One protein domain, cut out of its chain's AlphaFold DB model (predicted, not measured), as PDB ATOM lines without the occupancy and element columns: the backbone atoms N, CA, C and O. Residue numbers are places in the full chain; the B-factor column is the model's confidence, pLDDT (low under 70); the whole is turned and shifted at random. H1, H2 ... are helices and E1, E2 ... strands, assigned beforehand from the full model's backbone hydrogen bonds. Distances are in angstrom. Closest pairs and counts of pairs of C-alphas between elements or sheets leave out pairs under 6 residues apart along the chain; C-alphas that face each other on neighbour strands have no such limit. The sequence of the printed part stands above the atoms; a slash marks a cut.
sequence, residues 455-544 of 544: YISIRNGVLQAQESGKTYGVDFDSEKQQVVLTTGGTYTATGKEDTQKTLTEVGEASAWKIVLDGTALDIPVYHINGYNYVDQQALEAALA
ATOM      1  N   TYR A 455     132.225 238.299 113.694       90.69
ATOM      2  CA  TYR A 455     131.478 238.876 112.602       90.69
ATOM      3  C   TYR A 455     132.256 240.052 112.038       90.69
ATOM      4  O   TYR A 455     132.562 241.019 112.743       90.69
ATOM      5  N   ILE A 456     132.537 240.007 110.743       91.88
ATOM      6  CA  ILE A 456     133.217 241.080 110.024       91.88
ATOM      7  C   ILE A 456     132.227 241.816 109.127       91.88
ATOM      8  O   ILE A 456     131.303 241.223 108.567       91.88
ATOM      9  N   SER A 457     132.401 243.130 108.966       92.44
ATOM     10  CA  SER A 457     131.644 243.845 107.939       92.44
ATOM     11  C   SER A 457     132.093 243.364 106.556       92.44
ATOM     12  O   SER A 457     133.293 243.263 106.296       92.44
ATOM     13  N   ILE A 458     131.155 243.121 105.634       92.50
ATOM     14  CA  ILE A 458     131.481 242.624 104.279       92.50
ATOM     15  C   ILE A 458     132.492 243.548 103.575       92.50
ATOM     16  O   ILE A 458     133.362 243.095 102.838       92.50
ATOM     17  N   ARG A 459     132.421 244.858 103.850       91.06
ATOM     18  CA  ARG A 459     133.370 245.857 103.339       91.06
ATOM     19  C   ARG A 459     134.804 245.563 103.773       91.06
ATOM     20  O   ARG A 459     135.696 245.642 102.940       91.06
ATOM     21  N   ASN A 460     135.018 245.242 105.046       90.25
ATOM     22  CA  ASN A 460     136.355 244.956 105.559       90.25
ATOM     23  C   ASN A 460     136.852 243.584 105.128       90.25
ATOM     24  O   ASN A 460     138.022 243.482 104.795       90.25
ATOM     25  N   GLY A 461     135.982 242.570 105.065       91.56
ATOM     26  CA  GLY A 461     136.377 241.260 104.538       91.56
ATOM     27  C   GLY A 461     136.876 241.355 103.092       91.56
ATOM     28  O   GLY A 461     137.896 240.775 102.740       91.56
ATOM     29  N   VAL A 462     136.238 242.194 102.268       92.00
ATOM     30  CA  VAL A 462     136.725 242.482 100.909       92.00
ATOM     31  C   VAL A 462     138.055 243.244 100.908       92.00
ATOM     32  O   VAL A 462     138.903 242.965 100.067       92.00
ATOM     33  N   LEU A 463     138.262 244.200 101.821       90.44
ATOM     34  CA  LEU A 463     139.544 244.913 101.935       90.44
ATOM     35  C   LEU A 463     140.674 243.980 102.402       90.44
ATOM     36  O   LEU A 463     141.764 244.051 101.851       90.44
ATOM     37  N   GLN A 464     140.405 243.069 103.339       90.50
ATOM     38  CA  GLN A 464     141.359 242.039 103.762       90.50
ATOM     39  C   GLN A 464     141.710 241.098 102.605       90.50
ATOM     40  O   GLN A 464     142.884 240.859 102.337       90.50
ATOM     41  N   ALA A 465     140.719 240.643 101.830       89.31
ATOM     42  CA  ALA A 465     140.973 239.822 100.645       89.31
ATOM     43  C   ALA A 465     141.875 240.538  99.614       89.31
ATOM     44  O   ALA A 465     142.718 239.899  98.974       89.31
ATOM     45  N   GLN A 466     141.761 241.871  99.489       90.19
ATOM     46  CA  GLN A 466     142.637 242.674  98.624       90.19
ATOM     47  C   GLN A 466     144.098 242.664  99.089       90.19
ATOM     48  O   GLN A 466     144.988 242.670  98.234       90.19
ATOM     49  N   GLU A 467     144.366 242.613 100.398       87.00
ATOM     50  CA  GLU A 467     145.731 242.487 100.938       87.00
ATOM     51  C   GLU A 467     146.379 241.163 100.512       87.00
ATOM     52  O   GLU A 467     147.574 241.121 100.218       87.00
ATOM     53  N   SER A 468     145.576 240.107 100.366       85.31
ATOM     54  CA  SER A 468     145.991 238.805  99.827       85.31
ATOM     55  C   SER A 468     145.932 238.716  98.292       85.31
ATOM     56  O   SER A 468     146.028 237.628  97.725       85.31
ATOM     57  N   GLY A 469     145.766 239.843  97.592       89.19
ATOM     58  CA  GLY A 469     145.773 239.914  96.126       89.19
ATOM     59  C   GLY A 469     144.453 239.544  95.441       89.19
ATOM     60  O   GLY A 469     144.408 239.500  94.209       89.19
ATOM     61  N   LYS A 470     143.372 239.315  96.196       92.56
ATOM     62  CA  LYS A 470     142.042 238.983  95.662       92.56
ATOM     63  C   LYS A 470     141.150 240.219  95.670       92.56
ATOM     64  O   LYS A 470     140.793 240.762  96.710       92.56
ATOM     65  N   THR A 471     140.798 240.708  94.488       93.81
ATOM     66  CA  THR A 471     140.072 241.975  94.346       93.81
ATOM     67  C   THR A 471     138.598 241.746  94.046       93.81
ATOM     68  O   THR A 471     138.276 241.041  93.087       93.81
ATOM     69  N   TYR A 472     137.719 242.407  94.800       96.06
ATOM     70  CA  TYR A 472     136.277 242.394  94.566       96.06
ATOM     71  C   TYR A 472     135.714 243.817  94.498       96.06
ATOM     72  O   TYR A 472     136.104 244.700  95.267       96.06
ATOM     73  N   GLY A 473     134.779 244.045  93.575       94.94
ATOM     74  CA  GLY A 473     133.887 245.203  93.603       94.94
ATOM     75  C   GLY A 473     132.748 244.952  94.587       94.94
ATOM     76  O   GLY A 473     132.328 243.809  94.736       94.94
ATOM     77  N   VAL A 474     132.247 246.003  95.242       94.38
ATOM     78  CA  VAL A 474     131.129 245.912  96.197       94.38
ATOM     79  C   VAL A 474     130.052 246.918  95.812       94.38
ATOM     80  O   VAL A 474     130.324 248.120  95.784       94.38
ATOM     81  N   ASP A 475     128.836 246.438  95.562       94.19
ATOM     82  CA  ASP A 475     127.648 247.264  95.331       94.19
ATOM     83  C   ASP A 475     126.523 246.903  96.312       94.19
ATOM     84  O   ASP A 475     126.370 245.750  96.718       94.19
ATOM     85  N   PHE A 476     125.740 247.900  96.719       92.38
ATOM     86  CA  PHE A 476     124.669 247.738  97.705       92.38
ATOM     87  C   PHE A 476     123.315 247.997  97.045       92.38
ATOM     88  O   PHE A 476     122.904 249.145  96.868       92.38
ATOM     89  N   ASP A 477     122.576 246.928  96.752       93.31
ATOM     90  CA  ASP A 477     121.211 247.013  96.242       93.31
ATOM     91  C   ASP A 477     120.232 247.033  97.421       93.31
ATOM     92  O   ASP A 477     119.790 245.998  97.925       93.31
ATOM     93  N   SER A 478     119.907 248.237  97.892       88.56
ATOM     94  CA  SER A 478     118.971 248.417  99.008       88.56
ATOM     95  C   SER A 478     117.523 248.026  98.681       88.56
ATOM     96  O   SER A 478     116.778 247.694  99.601       88.56
ATOM     97  N   GLU A 479     117.120 248.028  97.402       92.88
ATOM     98  CA  GLU A 479     115.768 247.617  96.997       92.88
ATOM     99  C   GLU A 479     115.616 246.095  97.071       92.88
ATOM    100  O   GLU A 479     114.575 245.598  97.506       92.88
ATOM    101  N   LYS A 480     116.664 245.354  96.689       93.88
ATOM    102  CA  LYS A 480     116.706 243.886  96.788       93.88
ATOM    103  C   LYS A 480     117.282 243.362  98.101       93.88
ATOM    104  O   LYS A 480     117.262 242.151  98.307       93.88
ATOM    105  N   GLN A 481     117.787 244.246  98.963       95.31
ATOM    106  CA  GLN A 481     118.513 243.908 100.192       95.31
ATOM    107  C   GLN A 481     119.702 242.978  99.901       95.31
ATOM    108  O   GLN A 481     119.850 241.910 100.488       95.31
ATOM    109  N   GLN A 482     120.546 243.355  98.943       96.00
ATOM    110  CA  GLN A 482     121.692 242.547  98.527       96.00
ATOM    111  C   GLN A 482     122.995 243.335  98.603       96.00
ATOM    112  O   GLN A 482     123.046 244.518  98.267       96.00
ATOM    113  N   VAL A 483     124.057 242.648  99.018       95.75
ATOM    114  CA  VAL A 483     125.436 243.077  98.793       95.75
ATOM    115  C   VAL A 483     125.976 242.265  97.629       95.75
ATOM    116  O   VAL A 483     126.115 241.047  97.728       95.75
ATOM    117  N   VAL A 484     126.228 242.937  96.511       96.81
ATOM    118  CA  VAL A 484     126.723 242.315  95.287       96.81
ATOM    119  C   VAL A 484     128.238 242.448  95.258       96.81
ATOM    120  O   VAL A 484     128.774 243.557  95.271       96.81
ATOM    121  N   LEU A 485     128.913 241.306  95.226       97.44
ATOM    122  CA  LEU A 485     130.352 241.176  95.088       97.44
ATOM    123  C   LEU A 485     130.682 240.759  93.653       97.44
ATOM    124  O   LEU A 485     130.021 239.887  93.084       97.44
ATOM    125  N   THR A 486     131.682 241.398  93.049       97.12
ATOM    126  CA  THR A 486     132.119 241.085  91.677       97.12
ATOM    127  C   THR A 486     133.615 240.822  91.638       97.12
ATOM    128  O   THR A 486     134.400 241.730  91.929       97.12
ATOM    129  N   THR A 487     134.012 239.607  91.262       95.94
ATOM    130  CA  THR A 487     135.423 239.199  91.190       95.94
ATOM    131  C   THR A 487     136.179 240.033  90.156       95.94
ATOM    132  O   THR A 487     135.676 240.338  89.074       95.94
ATOM    133  N   GLY A 488     137.397 240.453  90.498       91.94
ATOM    134  CA  GLY A 488     138.219 241.344  89.671       91.94
ATOM    135  C   GLY A 488     137.787 242.816  89.708       91.94
ATOM    136  O   GLY A 488     138.405 243.653  89.046       91.94
ATOM    137  N   GLY A 489     136.731 243.153  90.454       91.81
ATOM    138  CA  GLY A 489     136.310 244.535  90.666       91.81
ATOM    139  C   GLY A 489     137.185 245.266  91.690       91.81
ATOM    140  O   GLY A 489     137.957 244.664  92.431       91.81
ATOM    141  N   THR A 490     137.038 246.588  91.759       86.88
ATOM    142  CA  THR A 490     137.732 247.425  92.746       86.88
ATOM    143  C   THR A 490     136.753 247.954  93.779       86.88
ATOM    144  O   THR A 490     135.735 248.549  93.419       86.88
ATOM    145  N   TYR A 491     137.104 247.823  95.051       90.44
ATOM    146  CA  TYR A 491     136.415 248.475  96.154       90.44
ATOM    147  C   TYR A 491     137.387 249.389  96.896       90.44
ATOM    148  O   TYR A 491     138.545 249.038  97.106       90.44
ATOM    149  N   THR A 492     136.917 250.575  97.267       86.00
ATOM    150  CA  THR A 492     137.658 251.537  98.083       86.00
ATOM    151  C   THR A 492     136.745 251.978  99.212       86.00
ATOM    152  O   THR A 492     135.601 252.362  98.965       86.00
ATOM    153  N   ALA A 493     137.241 251.926 100.446       78.62
ATOM    154  CA  ALA A 493     136.462 252.304 101.616       78.62
ATOM    155  C   ALA A 493     135.976 253.762 101.518       78.62
ATOM    156  O   ALA A 493     136.767 254.692 101.358       78.62
ATOM    157  N   THR A 494     134.666 253.976 101.657       65.31
ATOM    158  CA  THR A 494     134.060 255.311 101.753       65.31
ATOM    159  C   THR A 494     133.447 255.494 103.143       65.31
ATOM    160  O   THR A 494     132.239 255.339 103.314       65.31
ATOM    161  N   GLY A 495     134.257 255.772 104.169       62.53
ATOM    162  CA  GLY A 495     133.749 255.974 105.533       62.53
ATOM    163  C   GLY A 495     134.736 255.595 106.636       62.53
ATOM    164  O   GLY A 495     135.899 255.330 106.358       62.53
ATOM    165  N   LYS A 496     134.262 255.609 107.891       55.69
ATOM    166  CA  LYS A 496     135.015 255.084 109.040       55.69
ATOM    167  C   LYS A 496     135.136 253.563 108.929       55.69
ATOM    168  O   LYS A 496     134.180 252.914 108.512       55.69
ATOM    169  N   GLU A 497     136.279 253.032 109.346       58.66
ATOM    170  CA  GLU A 497     136.463 251.603 109.592       58.66
ATOM    171  C   GLU A 497     135.529 251.161 110.721       58.66
ATOM    172  O   GLU A 497     135.459 251.811 111.768       58.66
ATOM    173  N   ASP A 498     134.788 250.082 110.486       66.25
ATOM    174  CA  ASP A 498     134.033 249.390 111.529       66.25
ATOM    175  C   ASP A 498     134.840 248.171 111.985       66.25
ATOM    176  O   ASP A 498     135.517 247.552 111.172       66.25
ATOM    177  N   THR A 499     134.826 247.821 113.266       72.94
ATOM    178  CA  THR A 499     135.637 246.703 113.784       72.94
ATOM    179  C   THR A 499     134.885 245.370 113.699       72.94
ATOM    180  O   THR A 499     133.673 245.353 113.461       72.94
ATOM    181  N   GLN A 500     135.595 244.251 113.896       83.12
ATOM    182  CA  GLN A 500     134.983 242.937 114.151       83.12
ATOM    183  C   GLN A 500     134.009 243.003 115.344       83.12
ATOM    184  O   GLN A 500     134.147 243.867 116.221       83.12
ATOM    185  N   LYS A 501     133.013 242.112 115.342       81.75
ATOM    186  CA  LYS A 501     131.938 242.012 116.341       81.75
ATOM    187  C   LYS A 501     131.718 240.574 116.795       81.75
ATOM    188  O   LYS A 501     132.051 239.651 116.069       81.75
ATOM    189  N   THR A 502     131.084 240.394 117.944       82.50
ATOM    190  CA  THR A 502     130.643 239.079 118.450       82.50
ATOM    191  C   THR A 502     129.176 238.797 118.107       82.50
ATOM    192  O   THR A 502     128.410 239.722 117.813       82.50
ATOM    193  N   LEU A 503     128.745 237.530 118.210       77.75
ATOM    194  CA  LEU A 503     127.346 237.125 117.978       77.75
ATOM    195  C   LEU A 503     126.340 237.973 118.783       77.75
ATOM    196  O   LEU A 503     125.312 238.411 118.264       77.75
ATOM    197  N   THR A 504     126.668 238.272 120.042       79.19
ATOM    198  CA  THR A 504     125.816 239.066 120.945       79.19
ATOM    199  C   THR A 504     125.647 240.514 120.473       79.19
ATOM    200  O   THR A 504     124.613 241.132 120.726       79.19
ATOM    201  N   GLU A 505     126.639 241.069 119.775       79.75
ATOM    202  CA  GLU A 505     126.574 242.425 119.223       79.75
ATOM    203  C   GLU A 505     125.826 242.491 117.891       79.75
ATOM    204  O   GLU A 505     125.280 243.552 117.565       79.75
ATOM    205  N   VAL A 506     125.814 241.397 117.119       82.56
ATOM    206  CA  VAL A 506     125.159 241.358 115.805       82.56
ATOM    207  C   VAL A 506     123.695 240.942 115.834       82.56
ATOM    208  O   VAL A 506     122.926 241.390 114.981       82.56
ATOM    209  N   GLY A 507     123.281 240.188 116.852       84.12
ATOM    210  CA  GLY A 507     121.884 239.819 117.058       84.12
ATOM    211  C   GLY A 507     121.372 238.818 116.020       84.12
ATOM    212  O   GLY A 507     122.062 237.868 115.673       84.12
ATOM    213  N   GLU A 508     120.134 238.996 115.554       88.88
ATOM    214  CA  GLU A 508     119.487 238.072 114.613       88.88
ATOM    215  C   GLU A 508     119.811 238.396 113.146       88.88
ATOM    216  O   GLU A 508     119.992 239.558 112.761       88.88
ATOM    217  N   ALA A 509     119.830 237.359 112.304       91.75
ATOM    218  CA  ALA A 509     120.051 237.502 110.872       91.75
ATOM    219  C   ALA A 509     118.967 238.376 110.218       91.75
ATOM    220  O   ALA A 509     117.770 238.275 110.496       91.75
ATOM    221  N   SER A 510     119.398 239.241 109.307       92.94
ATOM    222  CA  SER A 510     118.528 240.122 108.537       92.94
ATOM    223  C   SER A 510     118.038 239.455 107.245       92.94
ATOM    224  O   SER A 510     118.457 238.363 106.876       92.94
ATOM    225  N   ALA A 511     117.169 240.150 106.507       94.62
ATOM    226  CA  ALA A 511     116.758 239.730 105.167       94.62
ATOM    227  C   ALA A 511     117.834 239.968 104.086       94.62
ATOM    228  O   ALA A 511     117.620 239.597 102.929       94.62
ATOM    229  N   TRP A 512     118.955 240.613 104.436       96.06
ATOM    230  CA  TRP A 512     120.015 240.893 103.477       96.06
ATOM    231  C   TRP A 512     120.722 239.618 103.020       96.06
ATOM    232  O   TRP A 512     120.830 238.650 103.768       96.06
ATOM    233  N   LYS A 513     121.225 239.625 101.783       96.25
ATOM    234  CA  LYS A 513     121.989 238.509 101.206       96.25
ATOM    235  C   LYS A 513     123.277 238.979 100.550       96.25
ATOM    236  O   LYS A 513     123.345 240.110 100.067       96.25
ATOM    237  N   ILE A 514     124.261 238.089 100.469       97.38
ATOM    238  CA  ILE A 514     125.459 238.289  99.650       97.38
ATOM    239  C   ILE A 514     125.253 237.599  98.304       97.38
ATOM    240  O   ILE A 514     124.760 236.471  98.245       97.38
ATOM    241  N   VAL A 515     125.624 238.275  97.223       97.06
ATOM    242  CA  VAL A 515     125.607 237.723  95.868       97.06
ATOM    243  C   VAL A 515     126.994 237.893  95.266       97.06
ATOM    244  O   VAL A 515     127.381 239.018  94.973       97.06
ATOM    245  N   LEU A 516     127.728 236.803  95.069       96.81
ATOM    246  CA  LEU A 516     129.047 236.799  94.437       96.81
ATOM    247  C   LEU A 516     128.916 236.362  92.975       96.81
ATOM    248  O   LEU A 516     128.421 235.271  92.693       96.81
ATOM    249  N   ASP A 517     129.294 237.238  92.040       96.44
ATOM    250  CA  ASP A 517     129.231 237.004  90.585       96.44
ATOM    251  C   ASP A 517     127.871 236.463  90.095       96.44
ATOM    252  O   ASP A 517     127.770 235.613  89.212       96.44
ATOM    253  N   GLY A 518     126.787 236.973  90.687       93.75
ATOM    254  CA  GLY A 518     125.413 236.575  90.362       93.75
ATOM    255  C   GLY A 518     124.909 235.330  91.100       93.75
ATOM    256  O   GLY A 518     123.730 235.000  90.968       93.75
ATOM    257  N   THR A 519     125.745 234.684  91.913       95.88
ATOM    258  CA  THR A 519     125.372 233.536  92.751       95.88
ATOM    259  C   THR A 519     125.111 233.992  94.181       95.88
ATOM    260  O   THR A 519     125.961 234.620  94.805       95.88
ATOM    261  N   ALA A 520     123.924 233.699  94.712       95.44
ATOM    262  CA  ALA A 520     123.621 233.980  96.111       95.44
ATOM    263  C   ALA A 520     124.409 233.029  97.022       95.44
ATOM    264  O   ALA A 520     124.365 231.818  96.817       95.44
ATOM    265  N   LEU A 521     125.094 233.582  98.022       95.25
ATOM    266  CA  LEU A 521     125.808 232.803  99.029       95.25
ATOM    267  C   LEU A 521     124.860 232.439 100.171       95.25
ATOM    268  O   LEU A 521     124.042 233.265 100.590       95.25
ATOM    269  N   ASP A 522     124.992 231.222 100.691       94.69
ATOM    270  CA  ASP A 522     124.250 230.762 101.868       94.69
ATOM    271  C   ASP A 522     124.968 231.185 103.157       94.69
ATOM    272  O   ASP A 522     125.424 230.370 103.951       94.69
ATOM    273  N   ILE A 523     125.144 232.500 103.312       93.94
ATOM    274  CA  ILE A 523     125.806 233.117 104.464       93.94
ATOM    275  C   ILE A 523     124.808 234.086 105.110       93.94
ATOM    276  O   ILE A 523     124.381 235.042 104.449       93.94
ATOM    277  N   PRO A 524     124.417 233.877 106.381       94.75
ATOM    278  CA  PRO A 524     123.558 234.811 107.100       94.75
ATOM    279  C   PRO A 524     124.179 236.211 107.179       94.75
ATOM    280  O   PRO A 524     125.343 236.366 107.546       94.75
ATOM    281  N   VAL A 525     123.385 237.241 106.868       94.50
ATOM    282  CA  VAL A 525     123.820 238.645 106.927       94.50
ATOM    283  C   VAL A 525     123.116 239.368 108.065       94.50
ATOM    284  O   VAL A 525     121.888 239.405 108.122       94.50
ATOM    285  N   TYR A 526     123.880 240.037 108.914       93.69
ATOM    286  CA  TYR A 526     123.410 240.801 110.064       93.69
ATOM    287  C   TYR A 526     123.515 242.293 109.753       93.69
ATOM    288  O   TYR A 526     124.594 242.802 109.449       93.69
ATOM    289  N   HIS A 527     122.391 243.010 109.787       88.75
ATOM    290  CA  HIS A 527     122.352 244.426 109.420       88.75
ATOM    291  C   HIS A 527     122.309 245.317 110.664       88.75
ATOM    292  O   HIS A 527     121.275 245.415 111.325       88.75
ATOM    293  N   ILE A 528     123.412 246.002 110.963       83.62
ATOM    294  CA  ILE A 528     123.585 246.771 112.204       83.62
ATOM    295  C   ILE A 528     124.081 248.161 111.851       83.62
ATOM    296  O   ILE A 528     125.094 248.312 111.175       83.62
ATOM    297  N   ASN A 529     123.386 249.197 112.325       81.56
ATOM    298  CA  ASN A 529     123.797 250.596 112.154       81.56
ATOM    299  C   ASN A 529     124.145 250.985 110.696       81.56
ATOM    300  O   ASN A 529     124.972 251.865 110.470       81.56
ATOM    301  N   GLY A 530     123.507 250.351 109.704       79.75
ATOM    302  CA  GLY A 530     123.751 250.604 108.279       79.75
ATOM    303  C   GLY A 530     124.879 249.779 107.645       79.75
ATOM    304  O   GLY A 530     125.197 250.006 106.475       79.75
ATOM    305  N   TYR A 531     125.464 248.827 108.373       86.81
ATOM    306  CA  TYR A 531     126.494 247.907 107.888       86.81
ATOM    307  C   TYR A 531     125.975 246.473 107.843       86.81
ATOM    308  O   TYR A 531     125.126 246.084 108.639       86.81
ATOM    309  N   ASN A 532     126.507 245.698 106.900       92.38
ATOM    310  CA  ASN A 532     126.209 244.283 106.732       92.38
ATOM    311  C   ASN A 532     127.394 243.474 107.261       92.38
ATOM    312  O   ASN A 532     128.494 243.572 106.709       92.38
ATOM    313  N   TYR A 533     127.151 242.728 108.330       93.75
ATOM    314  CA  TYR A 533     128.090 241.835 108.991       93.75
ATOM    315  C   TYR A 533     127.777 240.390 108.649       93.75
ATOM    316  O   TYR A 533     126.618 240.039 108.438       93.75
ATOM    317  N   VAL A 534     128.809 239.566 108.590       94.44
ATOM    318  CA  VAL A 534     128.720 238.141 108.274       94.44
ATOM    319  C   VAL A 534     129.759 237.399 109.090       94.44
ATOM    320  O   VAL A 534     130.702 238.019 109.583       94.44
ATOM    321  N   ASP A 535     129.561 236.097 109.239       93.12
ATOM    322  CA  ASP A 535     130.585 235.221 109.796       93.12
ATOM    323  C   ASP A 535     131.892 235.388 109.005       93.12
ATOM    324  O   ASP A 535     131.886 235.344 107.769       93.12
ATOM    325  N   GLN A 536     132.985 235.679 109.711       91.00
ATOM    326  CA  GLN A 536     134.255 236.005 109.076       91.00
ATOM    327  C   GLN A 536     134.830 234.818 108.308       91.00
ATOM    328  O   GLN A 536     135.206 234.995 107.151       91.00
ATOM    329  N   GLN A 537     134.839 233.622 108.901       89.12
ATOM    330  CA  GLN A 537     135.401 232.431 108.260       89.12
ATOM    331  C   GLN A 537     134.588 232.029 107.026       89.12
ATOM    332  O   GLN A 537     135.154 231.729 105.978       89.12
ATOM    333  N   ALA A 538     133.256 232.098 107.100       92.19
ATOM    334  CA  ALA A 538     132.383 231.812 105.965       92.19
ATOM    335  C   ALA A 538     132.596 232.804 104.812       92.19
ATOM    336  O   ALA A 538     132.571 232.414 103.642       92.19
ATOM    337  N   LEU A 539     132.814 234.090 105.122       93.44
ATOM    338  CA  LEU A 539     133.135 235.086 104.103       93.44
ATOM    339  C   LEU A 539     134.528 234.857 103.513       93.44
ATOM    340  O   LEU A 539     134.666 234.904 102.296       93.44
ATOM    341  N   GLU A 540     135.540 234.597 104.339       90.94
ATOM    342  CA  GLU A 540     136.904 234.302 103.886       90.94
ATOM    343  C   GLU A 540     136.937 233.072 102.976       90.94
ATOM    344  O   GLU A 540     137.528 233.139 101.902       90.94
ATOM    345  N   ALA A 541     136.223 232.002 103.333       91.19
ATOM    346  CA  ALA A 541     136.083 230.806 102.505       91.19
ATOM    347  C   ALA A 541     135.368 231.090 101.173       91.19
ATOM    348  O   ALA A 541     135.742 230.541 100.141       91.19
ATOM    349  N   ALA A 542     134.357 231.965 101.165       92.38
ATOM    350  CA  ALA A 542     133.659 232.349  99.936       92.38
ATOM    351  C   ALA A 542     134.467 233.303  99.039       92.38
ATOM    352  O   ALA A 542     134.203 233.392  97.839       92.38
ATOM    353  N   LEU A 543     135.418 234.038  99.620       90.19
ATOM    354  CA  LEU A 543     136.365 234.903  98.914       90.19
ATOM    355  C   LEU A 543     137.715 234.210  98.672       90.19
ATOM    356  O   LEU A 543     138.652 234.849  98.181       90.19
ATOM    357  N   ALA A 544     137.842 232.931  99.029       84.81
ATOM    358  CA  ALA A 544     139.016 232.132  98.733       84.81
ATOM    359  C   ALA A 544     139.066 231.797  97.235       84.81
ATOM    360  O   ALA A 544     140.182 231.926  96.668       84.81
TER     361      ALA A 544
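This is residues 455 to 544 of the 544 residues of the protein "Phytase-like domain-containing protein" of Firmicutes bacterium CAG:466 (UniProt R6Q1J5). Two small three-stranded sheets are joined by one helix, H1, which lies along the face of the sheet E2 E3 E4 and rises at its other side from the sheet E1 E6 E5. H3 packs on H1 at a steep angle, and the long unnamed stretch 488 to 502 arches round the outside to H2, far from the centre. The printed part has 90 residues, with E1, H1, E2, E3, H2, E4, E5, E6 and H3 in that order; the class is mixed, helices and strands. The order E2, E3, E4 is mixed and E1, E6, E5 antiparallel. The whole is compact, with a radius of gyration of the C-alphas of 11.9 A and spans of 32 by 25 by 25 A.

E2, residues 472 to 477, is 15.8 A long, and its C-alpha 472 is at (136.277, 242.394, 94.566). E3, residues 482 to 487, is 15.9 A long, and E4, residues 513 to 516, is 9.9 A. H1, residues 458 to 467, is 14.6 A long. The other sheet has E1, residues 455 to 457, beginning at C-alpha 455 (131.478, 238.876, 112.602), E5, residues 526 to 528, and E6, residues 531 to 535, 13.5 A long. H2 is residues 503 to 506; H3, residues 536 to 542, is 9.9 A long and ends at C-alpha 542 (133.659, 232.349, 99.936).

E2 and E3 form an antiparallel hairpin, with N 475 and O 484 2.9 A apart. E3 and E4 are parallel, with N 485 and O 515 2.8 A apart. E3, H2 and E4 make a strand-helix-strand unit, two parallel neighbour strands with a helix between them in the chain, and its crossover is right-handed. H1 is on the sheet E2 E3 E4, two layers with a helix on one face; its height over the sheet is 8.6 A, and it runs along the strands, at 9 degrees to E2 on the local plane. The closest C-alphas of H1 and E2 are those of Val 462 and Tyr 472, 6.4 A apart. H1 is also on the sheet E1 E6 E5, from which it stands up at 45 degrees; the closest C-alphas of H1 and E6 are those of Ile 458 and Tyr 533, 5.9 A apart. E6 is the antiparallel neighbour of E1, with N 456 and O 534 2.9 A apart, and forms a hairpin with E5, with N 533 and O 526 2.8 A apart. H1 and H3 touch at a steep tilt of 66 degrees, the same way, closest at the C-alphas of Gly 461 and Leu 539, 7.0 A apart. H2 and H3 only graze the sheet E1 E6 E5. In H1 and H3 every O i to N i+4 pair is within hydrogen-bond range; H2 is too short for such a pair.

The two C-alphas farthest apart, those of Gly 488 and Thr 504, are 33.7 A apart. The printed part has no cut and ends at the chain's last residue, 544. The link from E3 to H2, 15 residues, is long. Mean pLDDT of the printed part is 89.1; residues 494 to 498 are under 70.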